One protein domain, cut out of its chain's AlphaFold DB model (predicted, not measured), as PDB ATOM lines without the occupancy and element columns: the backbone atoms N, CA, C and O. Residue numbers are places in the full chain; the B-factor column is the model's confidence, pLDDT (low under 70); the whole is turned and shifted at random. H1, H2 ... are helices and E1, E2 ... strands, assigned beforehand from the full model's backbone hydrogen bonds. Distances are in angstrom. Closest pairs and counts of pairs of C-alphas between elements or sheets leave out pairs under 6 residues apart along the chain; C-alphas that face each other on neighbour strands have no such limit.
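AT A GLANCE: This is residues 72 to 136 and 147 to 196 of the 198 residues of a protein of Molossus molossus (UniProt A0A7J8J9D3). The model is a small head joined to one long helical arm: in the head a strongly twisted little sheet of three short strands, E1, E2 and E3, has the short helices H1 and H3 at its borders, and the long helix H2 leads away from it. Beyond H2, residues 113 to 136 hold no named element and fold back beside H2 toward its beginning, with residues 107 to 126 sticking out at the far end. The printed part has 115 residues, with three named helices and three named strands in the order H1, H2, E1, E2, E3, H3; the sheet's order is E1, E2, E3, antiparallel throughout. The class is mixed, helices and strands, with under half of the residues in named elements. The whole is extended, with a radius of gyration of the C-alphas of 22.2 A and an elongated outline spanning 67 by 34 by 20 A.

IN THESE COORDINATES: H1, residues 72 to 79, begins with C-alpha 72 at (58.017, 17.038, 27.836) and is 10.4 A long. H2, residues 87 to 112, is 37.8 A long and ends with C-alpha 112 at (38.503, 40.758, 62.812). After the cut come the strands E1, residues 150 to 152, 6.7 A, E2, residues 161 to 166, 12.3 A, and E3, residues 175 to 177, 6.4 A. H3, residues 187 to 195, is 12.5 A long and ends with C-alpha 195 at (45.338, 9.676, 14.933).

HOW THE PARTS SIT: H1 only grazes the sheet with its residues 72 to 79; its closest C-alphas to E2 are those of Leu 75 and Leu 166, 6.6 A apart. H1 and H2 are apart, and H2 is not on the sheet. E1, E2 and E3 make a meander, each strand the antiparallel neighbour of the one before. The hairpin E1 and E2 has N 150 and O 163 within hydrogen-bond range at 2.8 A. The hairpin E2 and E3 has N 164 and O 177 within range at 2.9 A. The pairing is staggered: E2 pairs with E1 over residues 161 to 163 and with E3 over residues 164 to 166. The sheet is only just strongly twisted, its C-alphas lying up to 4.0 A off the best plane. H3 only grazes the sheet with its residues 190 to 195; the closest C-alphas of E2 and H3 are those of Val 162 and Ala 193, 6.2 A apart. In H1, H2 and H3 every O i to N i+4 pair is within hydrogen-bond range.

THE WHOLE: The two C-alphas farthest apart, those of Ala 120 and Pro 159, are 67.2 A apart. Residues 137 to 146 are not printed, and C-alphas 136 and 147 are 22.3 A apart across this cut. Of the links that are printed whole, none is long. The mean pLDDT of the printed part is 86.8, and residues 114 to 128 are under 70.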
ATOM      1  N   GLN A  72      58.929  17.924  27.133       91.56
ATOM      2  CA  GLN A  72      58.017  17.038  27.836       91.56
ATOM      3  C   GLN A  72      57.981  17.337  29.337       91.56
ATOM      4  O   GLN A  72      56.895  17.483  29.901       91.56
ATOM      5  N   GLU A  73      59.145  17.489  29.970       93.19
ATOM      6  CA  GLU A  73      59.244  17.870  31.381       93.19
ATOM      7  C   GLU A  73      58.659  19.253  31.632       93.19
ATOM      8  O   GLU A  73      57.857  19.418  32.548       93.19
ATOM      9  N   LYS A  74      58.981  20.226  30.770       92.62
ATOM     10  CA  LYS A  74      58.429  21.586  30.871       92.62
ATOM     11  C   LYS A  74      56.906  21.567  30.823       92.62
ATOM     12  O   LYS A  74      56.248  22.290  31.567       92.62
ATOM     13  N   LEU A  75      56.337  20.723  29.960       93.88
ATOM     14  CA  LEU A  75      54.895  20.535  29.895       93.88
ATOM     15  C   LEU A  75      54.346  19.877  31.166       93.88
ATOM     16  O   LEU A  75      53.335  20.337  31.694       93.88
ATOM     17  N   ALA A  76      54.997  18.829  31.670       94.44
ATOM     18  CA  ALA A  76      54.573  18.132  32.881       94.44
ATOM     19  C   ALA A  76      54.627  19.039  34.122       94.44
ATOM     20  O   ALA A  76      53.722  18.982  34.955       94.44
ATOM     21  N   ASP A  77      55.614  19.934  34.211       93.56
ATOM     22  CA  ASP A  77      55.729  20.933  35.278       93.56
ATOM     23  C   ASP A  77      54.548  21.926  35.272       93.56
ATOM     24  O   ASP A  77      54.132  22.403  36.329       93.56
ATOM     25  N   VAL A  78      53.956  22.204  34.103       93.00
ATOM     26  CA  VAL A  78      52.780  23.082  33.968       93.00
ATOM     27  C   VAL A  78      51.470  22.323  34.184       93.00
ATOM     28  O   VAL A  78      50.609  22.777  34.938       93.00
ATOM     29  N   VAL A  79      51.293  21.177  33.521       93.50
ATOM     30  CA  VAL A  79      50.020  20.433  33.518       93.50
ATOM     31  C   VAL A  79      49.831  19.622  34.802       93.50
ATOM     32  O   VAL A  79      48.714  19.491  35.302       93.50
ATOM     33  N   THR A  80      50.918  19.102  35.365       94.62
ATOM     34  CA  THR A  80      50.919  18.238  36.549       94.62
ATOM     35  C   THR A  80      52.036  18.636  37.521       94.62
ATOM     36  O   THR A  80      52.940  17.846  37.740       94.62
ATOM     37  N   PRO A  81      52.001  19.811  38.179       95.19
ATOM     38  CA  PRO A  81      53.177  20.394  38.850       95.19
ATOM     39  C   PRO A  81      53.863  19.552  39.943       95.19
ATOM     40  O   PRO A  81      54.988  19.845  40.328       95.19
ATOM     41  N   LEU A  82      53.195  18.524  40.473       96.56
ATOM     42  CA  LEU A  82      53.748  17.622  41.491       96.56
ATOM     43  C   LEU A  82      54.150  16.244  40.929       96.56
ATOM     44  O   LEU A  82      54.355  15.311  41.700       96.56
ATOM     45  N   TRP A  83      54.254  16.094  39.604       95.06
ATOM     46  CA  TRP A  83      54.464  14.810  38.916       95.06
ATOM     47  C   TRP A  83      55.781  14.095  39.257       95.06
ATOM     48  O   TRP A  83      55.873  12.879  39.072       95.06
ATOM     49  N   ARG A  84      56.778  14.848  39.744       95.06
ATOM     50  CA  ARG A  84      58.094  14.345  40.176       95.06
ATOM     51  C   ARG A  84      58.067  13.705  41.572       95.06
ATOM     52  O   ARG A  84      59.025  13.042  41.943       95.06
ATOM     53  N   LEU A  85      56.998  13.914  42.342       96.69
ATOM     54  CA  LEU A  85      56.833  13.364  43.688       96.69
ATOM     55  C   LEU A  85      56.042  12.057  43.652       96.69
ATOM     56  O   LEU A  85      55.119  11.906  42.842       96.69
ATOM     57  N   SER A  86      56.330  11.158  44.594       96.88
ATOM     58  CA  SER A  86      55.472   9.999  44.847       96.88
ATOM     59  C   SER A  86      54.073  10.444  45.277       96.88
ATOM     60  O   SER A  86      53.887  11.530  45.834       96.88
ATOM     61  N   TYR A  87      53.062   9.610  45.040       97.00
ATOM     62  CA  TYR A  87      51.680   9.969  45.361       97.00
ATOM     63  C   TYR A  87      51.495  10.339  46.845       97.00
ATOM     64  O   TYR A  87      50.848  11.336  47.168       97.00
ATOM     65  N   GLU A  88      52.150   9.614  47.752       96.88
ATOM     66  CA  GLU A  88      52.127   9.907  49.188       96.88
ATOM     67  C   GLU A  88      52.735  11.272  49.528       96.88
ATOM     68  O   GLU A  88      52.189  12.030  50.336       96.88
ATOM     69  N   GLU A  89      53.859  11.626  48.905       97.94
ATOM     70  CA  GLU A  89      54.476  12.941  49.072       97.94
ATOM     71  C   GLU A  89      53.573  14.049  48.535       97.94
ATOM     72  O   GLU A  89      53.435  15.092  49.179       97.94
ATOM     73  N   GLN A  90      52.887  13.819  47.412       97.75
ATOM     74  CA  GLN A  90      51.907  14.768  46.884       97.75
ATOM     75  C   GLN A  90      50.779  15.022  47.891       97.75
ATOM     76  O   GLN A  90      50.401  16.178  48.106       97.75
ATOM     77  N   LEU A  91      50.257  13.974  48.538       97.81
ATOM     78  CA  LEU A  91      49.240  14.105  49.586       97.81
ATOM     79  C   LEU A  91      49.774  14.904  50.780       97.81
ATOM     80  O   LEU A  91      49.111  15.839  51.233       97.81
ATOM     81  N   LYS A  92      51.000  14.621  51.237       97.56
ATOM     82  CA  LYS A  92      51.659  15.367  52.325       97.56
ATOM     83  C   LYS A  92      51.818  16.852  51.982       97.56
ATOM     84  O   LYS A  92      51.532  17.708  52.820       97.56
ATOM     85  N   VAL A  93      52.242  17.176  50.759       97.88
ATOM     86  CA  VAL A  93      52.377  18.563  50.277       97.88
ATOM     87  C   VAL A  93      51.019  19.266  50.251       97.88
ATOM     88  O   VAL A  93      50.890  20.369  50.791       97.88
ATOM     89  N   LYS A  94      49.987  18.623  49.689       97.12
ATOM     90  CA  LYS A  94      48.620  19.166  49.624       97.12
ATOM     91  C   LYS A  94      48.040  19.406  51.017       97.12
ATOM     92  O   LYS A  94      47.516  20.488  51.278       97.12
ATOM     93  N   PHE A  95      48.210  18.454  51.931       96.50
ATOM     94  CA  PHE A  95      47.714  18.563  53.300       96.50
ATOM     95  C   PHE A  95      48.401  19.700  54.069       96.50
ATOM     96  O   PHE A  95      47.739  20.530  54.692       96.50
ATOM     97  N   LYS A  96      49.734  19.820  53.962       95.81
ATOM     98  CA  LYS A  96      50.486  20.945  54.546       95.81
ATOM     99  C   LYS A  96      50.016  22.294  53.990       95.81
ATOM    100  O   LYS A  96      49.891  23.257  54.749       95.81
ATOM    101  N   ALA A  97      49.736  22.375  52.688       95.69
ATOM    102  CA  ALA A  97      49.225  23.590  52.057       95.69
ATOM    103  C   ALA A  97      47.825  23.964  52.576       95.69
ATOM    104  O   ALA A  97      47.616  25.117  52.960       95.69
ATOM    105  N   GLN A  98      46.901  23.003  52.668       94.69
ATOM    106  CA  GLN A  98      45.565  23.201  53.245       94.69
ATOM    107  C   GLN A  98      45.645  23.674  54.702       94.69
ATOM    108  O   GLN A  98      45.061  24.698  55.051       94.69
ATOM    109  N   LYS A  99      46.466  23.008  55.523       92.31
ATOM    110  CA  LYS A  99      46.721  23.386  56.921       92.31
ATOM    111  C   LYS A  99      47.225  24.827  57.045       92.31
ATOM    112  O   LYS A  99      46.785  25.569  57.918       92.31
ATOM    113  N   LYS A 100      48.118  25.262  56.150       93.31
ATOM    114  CA  LYS A 100      48.629  26.642  56.118       93.31
ATOM    115  C   LYS A 100      47.555  27.666  55.739       93.31
ATOM    116  O   LYS A 100      47.536  28.752  56.312       93.31
ATOM    117  N   ILE A 101      46.687  27.340  54.781       93.25
ATOM    118  CA  ILE A 101      45.560  28.202  54.391       93.25
ATOM    119  C   ILE A 101      44.598  28.361  55.570       93.25
ATOM    120  O   ILE A 101      44.208  29.484  55.878       93.25
ATOM    121  N   LEU A 102      44.301  27.264  56.267       90.88
ATOM    122  CA  LEU A 102      43.420  27.257  57.430       90.88
ATOM    123  C   LEU A 102      43.955  28.144  58.560       90.88
ATOM    124  O   LEU A 102      43.249  29.044  59.002       90.88
ATOM    125  N   ARG A 103      45.244  28.007  58.919       88.00
ATOM    126  CA  ARG A 103      45.900  28.892  59.911       88.00
ATOM    127  C   ARG A 103      45.782  30.360  59.533       88.00
ATOM    128  O   ARG A 103      45.586  31.225  60.381       88.00
ATOM    129  N   ARG A 104      45.954  30.656  58.243       90.44
ATOM    130  CA  ARG A 104      45.879  32.026  57.744       90.44
ATOM    131  C   ARG A 104      44.458  32.576  57.860       90.44
ATOM    132  O   ARG A 104      44.308  33.731  58.238       90.44
ATOM    133  N   LEU A 105      43.444  31.772  57.546       89.44
ATOM    134  CA  LEU A 105      42.042  32.150  57.706       89.44
ATOM    135  C   LEU A 105      41.701  32.406  59.179       89.44
ATOM    136  O   LEU A 105      41.154  33.457  59.492       89.44
ATOM    137  N   GLU A 106      42.085  31.502  60.077       85.12
ATOM    138  CA  GLU A 106      41.861  31.661  61.520       85.12
ATOM    139  C   GLU A 106      42.525  32.926  62.067       85.12
ATOM    140  O   GLU A 106      41.885  33.697  62.775       85.12
ATOM    141  N   SER A 107      43.771  33.200  61.671       84.31
ATOM    142  CA  SER A 107      44.474  34.428  62.057       84.31
ATOM    143  C   SER A 107      43.740  35.689  61.583       84.31
ATOM    144  O   SER A 107      43.641  36.665  62.334       84.31
ATOM    145  N   TYR A 108      43.178  35.677  60.367       86.81
ATOM    146  CA  TYR A 108      42.342  36.782  59.902       86.81
ATOM    147  C   TYR A 108      41.083  36.928  60.761       86.81
ATOM    148  O   TYR A 108      40.802  38.034  61.214       86.81
ATOM    149  N   LEU A 109      40.359  35.840  61.034       84.31
ATOM    150  CA  LEU A 109      39.134  35.873  61.839       84.31
ATOM    151  C   LEU A 109      39.391  36.375  63.267       84.31
ATOM    152  O   LEU A 109      38.663  37.240  63.746       84.31
ATOM    153  N   GLN A 110      40.462  35.917  63.917       80.62
ATOM    154  CA  GLN A 110      40.864  36.400  65.243       80.62
ATOM    155  C   GLN A 110      41.135  37.910  65.243       80.62
ATOM    156  O   GLN A 110      40.700  38.621  66.147       80.62
ATOM    157  N   THR A 111      41.794  38.410  64.190       81.25
ATOM    158  CA  THR A 111      42.055  39.847  64.016       81.25
ATOM    159  C   THR A 111      40.755  40.637  63.828       81.25
ATOM    160  O   THR A 111      40.611  41.715  64.398       81.25
ATOM    161  N   PHE A 112      39.795  40.107  63.062       77.56
ATOM    162  CA  PHE A 112      38.503  40.758  62.812       77.56
ATOM    163  C   PHE A 112      37.595  40.803  64.043       77.56
ATOM    164  O   PHE A 112      36.941  41.816  64.273       77.56
ATOM    165  N   HIS A 113      37.559  39.739  64.844       74.88
ATOM    166  CA  HIS A 113      36.708  39.674  66.034       74.88
ATOM    167  C   HIS A 113      37.293  40.405  67.254       74.88
ATOM    168  O   HIS A 113      36.682  40.386  68.318       74.88
ATOM    169  N   GLY A 114      38.468  41.042  67.133       62.00
ATOM    170  CA  GLY A 114      39.106  41.771  68.235       62.00
ATOM    171  C   GLY A 114      39.474  40.887  69.434       62.00
ATOM    172  O   GLY A 114      39.791  41.401  70.508       62.00
ATOM    173  N   VAL A 115      39.438  39.560  69.266       61.34
ATOM    174  CA  VAL A 115      39.732  38.598  70.326       61.34
ATOM    175  C   VAL A 115      41.242  38.592  70.531       61.34
ATOM    176  O   VAL A 115      41.993  37.970  69.780       61.34
ATOM    177  N   LYS A 116      41.706  39.303  71.565       55.03
ATOM    178  CA  LYS A 116      43.059  39.127  72.098       55.03
ATOM    179  C   LYS A 116      43.130  37.715  72.666       55.03
ATOM    180  O   LYS A 116      42.657  37.473  73.772       55.03
ATOM    181  N   VAL A 117      43.691  36.786  71.896       56.28
ATOM    182  CA  VAL A 117      44.034  35.449  72.384       56.28
ATOM    183  C   VAL A 117      44.959  35.650  73.584       56.28
ATOM    184  O   VAL A 117      46.105  36.072  73.437       56.28
ATOM    185  N   THR A 118      44.439  35.439  74.792       51.34
ATOM    186  CA  THR A 118      45.253  35.444  76.006       51.34
ATOM    187  C   THR A 118      46.276  34.317  75.886       51.34
ATOM    188  O   THR A 118      45.991  33.266  75.310       51.34
ATOM    189  N   ALA A 119      47.484  34.513  76.421       52.50
ATOM    190  CA  ALA A 119      48.587  33.549  76.312       52.50
ATOM    191  C   ALA A 119      48.234  32.123  76.805       52.50
ATOM    192  O   ALA A 119      48.906  31.161  76.440       52.50
ATOM    193  N   ALA A 120      47.154  31.972  77.581       46.75
ATOM    194  CA  ALA A 120      46.604  30.689  78.014       46.75
ATOM    195  C   ALA A 120      45.846  29.923  76.906       46.75
ATOM    196  O   ALA A 120      45.916  28.698  76.866       46.75
ATOM    197  N   ALA A 121      45.177  30.612  75.974       49.19
ATOM    198  CA  ALA A 121      44.457  29.991  74.855       49.19
ATOM    199  C   ALA A 121      45.390  29.562  73.707       49.19
ATOM    200  O   ALA A 121      45.050  28.676  72.929       49.19
ATOM    201  N   ALA A 122      46.603  30.123  73.647       48.78
ATOM    202  CA  ALA A 122      47.646  29.708  72.707       48.78
ATOM    203  C   ALA A 122      48.175  28.278  72.962       48.78
ATOM    204  O   ALA A 122      48.880  27.734  72.116       48.78
ATOM    205  N   LYS A 123      47.843  27.672  74.115       46.91
ATOM    206  CA  LYS A 123      48.238  26.303  74.490       46.91
ATOM    207  C   LYS A 123      47.320  25.203  73.954       46.91
ATOM    208  O   LYS A 123      47.717  24.042  74.011       46.91
ATOM    209  N   LEU A 124      46.135  25.519  73.418       47.59
ATOM    210  CA  LEU A 124      45.411  24.531  72.620       47.59
ATOM    211  C   LEU A 124      46.079  24.482  71.242       47.59
ATOM    212  O   LEU A 124      45.806  25.307  70.379       47.59
ATOM    213  N   GLU A 125      46.939  23.492  71.015       51.53
ATOM    214  CA  GLU A 125      47.540  23.186  69.702       51.53
ATOM    215  C   GLU A 125      46.510  22.795  68.610       51.53
ATOM    216  O   GLU A 125      46.868  22.334  67.521       51.53
ATOM    217  N   GLY A 126      45.217  22.966  68.884       56.22
ATOM    218  CA  GLY A 126      44.116  22.684  67.982       56.22
ATOM    219  C   GLY A 126      43.712  23.917  67.184       56.22
ATOM    220  O   GLY A 126      43.509  24.998  67.725       56.22
ATOM    221  N   PHE A 127      43.545  23.726  65.881       58.81
ATOM    222  CA  PHE A 127      42.745  24.621  65.049       58.81
ATOM    223  C   PHE A 127      41.330  24.718  65.629       58.81
ATOM    224  O   PHE A 127      40.802  23.718  66.116       58.81
ATOM    225  N   HIS A 128      40.683  25.880  65.519       65.31
ATOM    226  CA  HIS A 128      39.256  26.004  65.847       65.31
ATOM    227  C   HIS A 128      38.396  25.144  64.911       65.31
ATOM    228  O   HIS A 128      37.277  24.767  65.252       65.31
ATOM    229  N   CYS A 129      38.928  24.817  63.733       71.00
ATOM    230  CA  CYS A 129      38.310  23.939  62.754       71.00
ATOM    231  C   CYS A 129      39.153  22.675  62.526       71.00
ATOM    232  O   CYS A 129      40.331  22.729  62.178       71.00
ATOM    233  N   LEU A 130      38.531  21.507  62.710       82.06
ATOM    234  CA  LEU A 130      39.184  20.216  62.505       82.06
ATOM    235  C   LEU A 130      39.488  20.000  61.015       82.06
ATOM    236  O   LEU A 130      38.588  20.010  60.175       82.06
ATOM    237  N   LEU A 131      40.763  19.775  60.687       87.31
ATOM    238  CA  LEU A 131      41.190  19.410  59.337       87.31
ATOM    239  C   LEU A 131      41.305  17.887  59.225       87.31
ATOM    240  O   LEU A 131      42.269  17.295  59.714       87.31
ATOM    241  N   HIS A 132      40.339  17.268  58.552       91.00
ATOM    242  CA  HIS A 132      40.371  15.839  58.250       91.00
ATOM    243  C   HIS A 132      41.492  15.480  57.256       91.00
ATOM    244  O   HIS A 132      41.854  16.308  56.413       91.00
ATOM    245  N   PRO A 133      42.047  14.254  57.332       91.94
ATOM    246  CA  PRO A 133      43.037  13.778  56.370       91.94
ATOM    247  C   PRO A 133      42.463  13.725  54.948       91.94
ATOM    248  O   PRO A 133      41.259  13.565  54.746       91.94
ATOM    249  N   ILE A 134      43.338  13.845  53.948       96.25
ATOM    250  CA  ILE A 134      42.940  13.734  52.539       96.25
ATOM    251  C   ILE A 134      42.591  12.278  52.235       96.25
ATOM    252  O   ILE A 134      43.417  11.392  52.448       96.25
ATOM    253  N   ILE A 135      41.400  12.052  51.680       97.00
ATOM    254  CA  ILE A 135      41.006  10.749  51.141       97.00
ATOM    255  C   ILE A 135      41.785  10.519  49.833       97.00
ATOM    256  O   ILE A 135      41.660  11.333  48.911       97.00
ATOM    257  N   PRO A 136      42.616   9.465  49.740       97.44
ATOM    258  CA  PRO A 136      43.379   9.178  48.535       97.44
ATOM    259  C   PRO A 136      42.463   8.732  47.389       97.44
ATOM    260  O   PRO A 136      41.418   8.119  47.593       97.44
ATOM    261  N   SER A 147      39.868  15.068  27.896       93.94
ATOM    262  CA  SER A 147      41.035  15.808  27.418       93.94
ATOM    263  C   SER A 147      40.627  16.764  26.302       93.94
ATOM    264  O   SER A 147      39.866  16.401  25.411       93.94
ATOM    265  N   THR A 148      41.122  17.997  26.374       93.69
ATOM    266  CA  THR A 148      41.017  18.978  25.291       93.69
ATOM    267  C   THR A 148      42.417  19.193  24.754       93.69
ATOM    268  O   THR A 148      43.316  19.509  25.536       93.69
ATOM    269  N   PHE A 149      42.578  19.024  23.448       94.06
ATOM    270  CA  PHE A 149      43.840  19.219  22.752       94.06
ATOM    271  C   PHE A 149      43.732  20.414  21.812       94.06
ATOM    272  O   PHE A 149      42.667  20.697  21.265       94.06
ATOM    273  N   SER A 150      44.847  21.105  21.644       93.12
ATOM    274  CA  SER A 150      45.023  22.181  20.680       93.12
ATOM    275  C   SER A 150      45.874  21.692  19.516       93.12
ATOM    276  O   SER A 150      46.653  20.754  19.672       93.12
ATOM    277  N   VAL A 151      45.777  22.368  18.372       93.62
ATOM    278  CA  VAL A 151      46.641  22.115  17.212       93.62
ATOM    279  C   VAL A 151      47.443  23.369  16.907       93.62
ATOM    280  O   VAL A 151      46.868  24.457  16.847       93.62
ATOM    281  N   ASN A 152      48.764  23.242  16.769       93.50
ATOM    282  CA  ASN A 152      49.655  24.307  16.290       93.50
ATOM    283  C   ASN A 152      51.041  23.730  15.954       93.50
ATOM    284  O   ASN A 152      51.284  22.531  16.093       93.50
ATOM    285  N   ARG A 153      51.974  24.605  15.577       93.69
ATOM    286  CA  ARG A 153      53.362  24.257  15.320       93.69
ATOM    287  C   ARG A 153      54.032  23.622  16.543       93.69
ATOM    288  O   ARG A 153      54.010  24.186  17.641       93.69
ATOM    289  N   GLY A 154      54.626  22.453  16.343       92.62
ATOM    290  CA  GLY A 154      55.414  21.746  17.341       92.62
ATOM    291  C   GLY A 154      56.850  22.263  17.467       92.62
ATOM    292  O   GLY A 154      57.321  23.024  16.618       92.62
ATOM    293  N   PRO A 155      57.570  21.845  18.524       90.94
ATOM    294  CA  PRO A 155      58.983  22.181  18.712       90.94
ATOM    295  C   PRO A 155      59.903  21.557  17.647       90.94
ATOM    296  O   PRO A 155      60.997  22.055  17.416       90.94
ATOM    297  N   ASP A 156      59.447  20.496  16.985       88.94
ATOM    298  CA  ASP A 156      60.065  19.845  15.823       88.94
ATOM    299  C   ASP A 156      59.854  20.621  14.511       88.94
ATOM    300  O   ASP A 156      60.383  20.254  13.466       88.94
ATOM    301  N   GLY A 157      59.069  21.700  14.548       88.50
ATOM    302  CA  GLY A 157      58.735  22.507  13.385       88.50
ATOM    303  C   GLY A 157      57.521  22.010  12.604       88.50
ATOM    304  O   GLY A 157      57.088  22.737  11.708       88.50
ATOM    305  N   ASN A 158      56.931  20.863  12.963       89.56
ATOM    306  CA  ASN A 158      55.717  20.345  12.334       89.56
ATOM    307  C   ASN A 158      54.564  21.346  12.529       89.56
ATOM    308  O   ASN A 158      54.258  21.672  13.673       89.56
ATOM    309  N   PRO A 159      53.911  21.852  11.464       90.06
ATOM    310  CA  PRO A 159      52.870  22.874  11.584       90.06
ATOM    311  C   PRO A 159      51.583  22.387  12.267       90.06
ATOM    312  O   PRO A 159      50.789  23.218  12.709       90.06
ATOM    313  N   LYS A 160      51.362  21.070  12.355       91.88
ATOM    314  CA  LYS A 160      50.100  20.470  12.807       91.88
ATOM    315  C   LYS A 160      50.306  19.459  13.933       91.88
ATOM    316  O   LYS A 160      49.867  18.316  13.859       91.88
ATOM    317  N   THR A 161      50.975  19.881  14.996       93.00
ATOM    318  CA  THR A 161      51.118  19.061  16.199       93.00
ATOM    319  C   THR A 161      49.878  19.205  17.071       93.00
ATOM    320  O   THR A 161      49.461  20.321  17.382       93.00
ATOM    321  N   VAL A 162      49.298  18.073  17.474       94.50
ATOM    322  CA  VAL A 162      48.166  18.003  18.408       94.50
ATOM    323  C   VAL A 162      48.695  17.809  19.829       94.50
ATOM    324  O   VAL A 162      49.505  16.916  20.089       94.50
ATOM    325  N   GLY A 163      48.254  18.645  20.765       94.38
ATOM    326  CA  GLY A 163      48.736  18.596  22.141       94.38
ATOM    327  C   GLY A 163      48.384  19.830  22.963       94.38
ATOM    328  O   GLY A 163      47.329  20.438  22.788       94.38
ATOM    329  N   TYR A 164      49.263  20.202  23.889       94.75
ATOM    330  CA  TYR A 164      49.079  21.364  24.759       94.75
ATOM    331  C   TYR A 164      49.998  22.509  24.368       94.75
ATOM    332  O   TYR A 164      51.128  22.296  23.930       94.75
ATOM    333  N   TYR A 165      49.519  23.733  24.571       94.31
ATOM    334  CA  TYR A 165      50.356  24.913  24.422       94.31
ATOM    335  C   TYR A 165      51.327  25.055  25.581       94.31
ATOM    336  O   TYR A 165      50.944  24.981  26.750       94.31
ATOM    337  N   LEU A 166      52.572  25.339  25.229       93.06
ATOM    338  CA  LEU A 166      53.599  25.783  26.147       93.06
ATOM    339  C   LEU A 166      54.183  27.099  25.628       93.06
ATOM    340  O   LEU A 166      54.416  27.236  24.429       93.06
ATOM    341  N   GLY A 167      54.403  28.058  26.527       89.88
ATOM    342  CA  GLY A 167      54.857  29.411  26.190       89.88
ATOM    343  C   GLY A 167      53.767  30.471  26.360       89.88
ATOM    344  O   GLY A 167      52.662  30.193  26.833       89.88
ATOM    345  N   THR A 168      54.086  31.707  25.985       88.56
ATOM    346  CA  THR A 168      53.227  32.879  26.186       88.56
ATOM    347  C   THR A 168      52.941  33.562  24.854       88.56
ATOM    348  O   THR A 168      53.849  33.830  24.071       88.56
ATOM    349  N   TRP A 169      51.684  33.954  24.617       85.56
ATOM    350  CA  TRP A 169      51.287  34.644  23.378       85.56
ATOM    351  C   TRP A 169      52.036  35.965  23.175       85.56
ATOM    352  O   TRP A 169      52.382  36.315  22.050       85.56
ATOM    353  N   ARG A 170      52.318  36.682  24.272       89.12
ATOM    354  CA  ARG A 170      53.042  37.964  24.250       89.12
ATOM    355  C   ARG A 170      54.445  37.834  23.669       89.12
ATOM    356  O   ARG A 170      54.855  38.695  22.899       89.12
ATOM    357  N   ASP A 171      55.126  36.744  24.003       87.62
ATOM    358  CA  ASP A 171      56.517  36.507  23.616       87.62
ATOM    359  C   ASP A 171      56.615  35.766  22.273       87.62
ATOM    360  O   ASP A 171      57.709  35.445  21.820       87.62
ATOM    361  N   ARG A 172      55.467  35.476  21.635       86.81
ATOM    362  CA  ARG A 172      55.345  34.741  20.363       86.81
ATOM    363  C   ARG A 172      56.104  33.405  20.342       86.81
ATOM    364  O   ARG A 172      56.473  32.921  19.279       86.81
ATOM    365  N   ASN A 173      56.303  32.791  21.505       88.94
ATOM    366  CA  ASN A 173      57.085  31.567  21.686       88.94
ATOM    367  C   ASN A 173      56.206  30.345  21.991       88.94
ATOM    368  O   ASN A 173      56.633  29.427  22.689       88.94
ATOM    369  N   ILE A 174      54.960  30.352  21.512       92.00
ATOM    370  CA  ILE A 174      54.033  29.252  21.764       92.00
ATOM    371  C   ILE A 174      54.353  28.086  20.852       92.00
ATOM    372  O   ILE A 174      54.343  28.218  19.631       92.00
ATOM    373  N   VAL A 175      54.543  26.933  21.475       94.00
ATOM    374  CA  VAL A 175      54.717  25.647  20.809       94.00
ATOM    375  C   VAL A 175      53.653  24.672  21.288       94.00
ATOM    376  O   VAL A 175      53.215  24.725  22.442       94.00
ATOM    377  N   CYS A 176      53.213  23.787  20.399       94.12
ATOM    378  CA  CYS A 176      52.323  22.691  20.755       94.12
ATOM    379  C   CYS A 176      53.126  21.425  21.043       94.12
ATOM    380  O   CYS A 176      53.930  20.986  20.225       94.12
ATOM    381  N   ILE A 177      52.918  20.831  22.214       94.31
ATOM    382  CA  ILE A 177      53.672  19.666  22.671       94.31
ATOM    383  C   ILE A 177      52.712  18.499  22.848       94.31
ATOM    384  O   ILE A 177      51.694  18.620  23.535       94.31
ATOM    385  N   ARG A 178      53.070  17.359  22.248       93.00
ATOM    386  CA  ARG A 178      52.341  16.095  22.396       93.00
ATOM    387  C   ARG A 178      52.243  15.698  23.866       93.00
ATOM    388  O   ARG A 178      53.158  15.934  24.648       93.00
ATOM    389  N   SER A 179      51.129  15.083  24.235       90.44
ATOM    390  CA  SER A 179      50.762  14.838  25.632       90.44
ATOM    391  C   SER A 179      50.967  13.403  26.108       90.44
ATOM    392  O   SER A 179      50.561  13.075  27.216       90.44
ATOM    393  N   ASN A 180      51.557  12.538  25.285       90.31
ATOM    394  CA  ASN A 180      51.623  11.095  25.522       90.31
ATOM    395  C   ASN A 180      52.313  10.706  26.834       90.31
ATOM    396  O   ASN A 180      52.010   9.667  27.404       90.31
ATOM    397  N   HIS A 181      53.249  11.529  27.302       90.69
ATOM    398  CA  HIS A 181      54.017  11.302  28.526       90.69
ATOM    399  C   HIS A 181      53.310  11.798  29.795       90.69
ATOM    400  O   HIS A 181      53.835  11.641  30.897       90.69
ATOM    401  N   LEU A 182      52.152  12.452  29.670       93.56
ATOM    402  CA  LEU A 182      51.449  13.034  30.807       93.56
ATOM    403  C   LEU A 182      50.658  11.971  31.570       93.56
ATOM    404  O   LEU A 182      49.637  11.473  31.103       93.56
ATOM    405  N   LYS A 183      51.082  11.712  32.809       92.88
ATOM    406  CA  LYS A 183      50.481  10.713  33.706       92.88
ATOM    407  C   LYS A 183      48.992  10.909  33.973       92.88
ATOM    408  O   LYS A 183      48.295   9.953  34.265       92.88
ATOM    409  N   ASN A 184      48.475  12.135  33.905       95.25
ATOM    410  CA  ASN A 184      47.062  12.402  34.180       95.25
ATOM    411  C   ASN A 184      46.128  12.028  33.017       95.25
ATOM    412  O   ASN A 184      44.921  11.934  33.236       95.25
ATOM    413  N   ILE A 185      46.646  11.851  31.799       95.88
ATOM    414  CA  ILE A 185      45.842  11.615  30.595       95.88
ATOM    415  C   ILE A 185      45.796  10.113  30.305       95.88
ATOM    416  O   ILE A 185      46.850   9.486  30.230       95.88
ATOM    417  N   PRO A 186      44.603   9.517  30.134       95.75
ATOM    418  CA  PRO A 186      44.507   8.106  29.787       95.75
ATOM    419  C   PRO A 186      45.045   7.857  28.378       95.75
ATOM    420  O   PRO A 186      44.870   8.679  27.473       95.75
ATOM    421  N   GLU A 187      45.635   6.682  28.174       94.06
ATOM    422  CA  GLU A 187      46.280   6.302  26.914       94.06
ATOM    423  C   GLU A 187      45.346   6.438  25.705       94.06
ATOM    424  O   GLU A 187      45.736   7.006  24.687       94.06
ATOM    425  N   LYS A 188      44.076   6.042  25.855       94.06
ATOM    426  CA  LYS A 188      43.045   6.168  24.811       94.06
ATOM    427  C   LYS A 188      42.914   7.597  24.278       94.06
ATOM    428  O   LYS A 188      42.742   7.797  23.082       94.06
ATOM    429  N   HIS A 189      43.008   8.608  25.146       95.19
ATOM    430  CA  HIS A 189      42.924  10.004  24.707       95.19
ATOM    431  C   HIS A 189      44.176  10.421  23.933       95.19
ATOM    432  O   HIS A 189      44.069  11.180  22.972       95.19
ATOM    433  N   SER A 190      45.346   9.931  24.346       91.50
ATOM    434  CA  SER A 190      46.607  10.180  23.646       91.50
ATOM    435  C   SER A 190      46.622   9.519  22.267       91.50
ATOM    436  O   SER A 190      47.023  10.170  21.308       91.50
ATOM    437  N   GLN A 191      46.121   8.286  22.143       92.56
ATOM    438  CA  GLN A 191      45.991   7.581  20.861       92.56
ATOM    439  C   GLN A 191      45.089   8.356  19.894       92.56
ATOM    440  O   GLN A 191      45.517   8.694  18.794       92.56
ATOM    441  N   VAL A 192      43.893   8.759  20.345       92.06
ATOM    442  CA  VAL A 192      42.985   9.584  19.532       92.06
ATOM    443  C   VAL A 192      43.680  10.864  19.071       92.06
ATOM    444  O   VAL A 192      43.623  11.192  17.892       92.06
ATOM    445  N   ALA A 193      44.388  11.565  19.963       90.69
ATOM    446  CA  ALA A 193      45.108  12.792  19.614       90.69
ATOM    447  C   ALA A 193      46.209  12.585  18.558       90.69
ATOM    448  O   ALA A 193      46.492  13.510  17.801       90.69
ATOM    449  N   GLN A 194      46.830  11.405  18.498       86.81
ATOM    450  CA  GLN A 194      47.835  11.071  17.484       86.81
ATOM    451  C   GLN A 194      47.221  10.706  16.134       86.81
ATOM    452  O   GLN A 194      47.835  10.960  15.100       86.81
ATOM    453  N   GLU A 195      46.037  10.101  16.144       87.88
ATOM    454  CA  GLU A 195      45.338   9.676  14.933       87.88
ATOM    455  C   GLU A 195      44.573  10.813  14.251       87.88
ATOM    456  O   GLU A 195      44.268  10.712  13.059       87.88
ATOM    457  N   VAL A 196      44.284  11.913  14.964       84.12
ATOM    458  CA  VAL A 196      43.654  13.094  14.359       84.12
ATOM    459  C   VAL A 196      44.560  13.660  13.265       84.12
ATOM    460  O   VAL A 196      45.565  14.322  13.528       84.12
TER     461      VAL A 196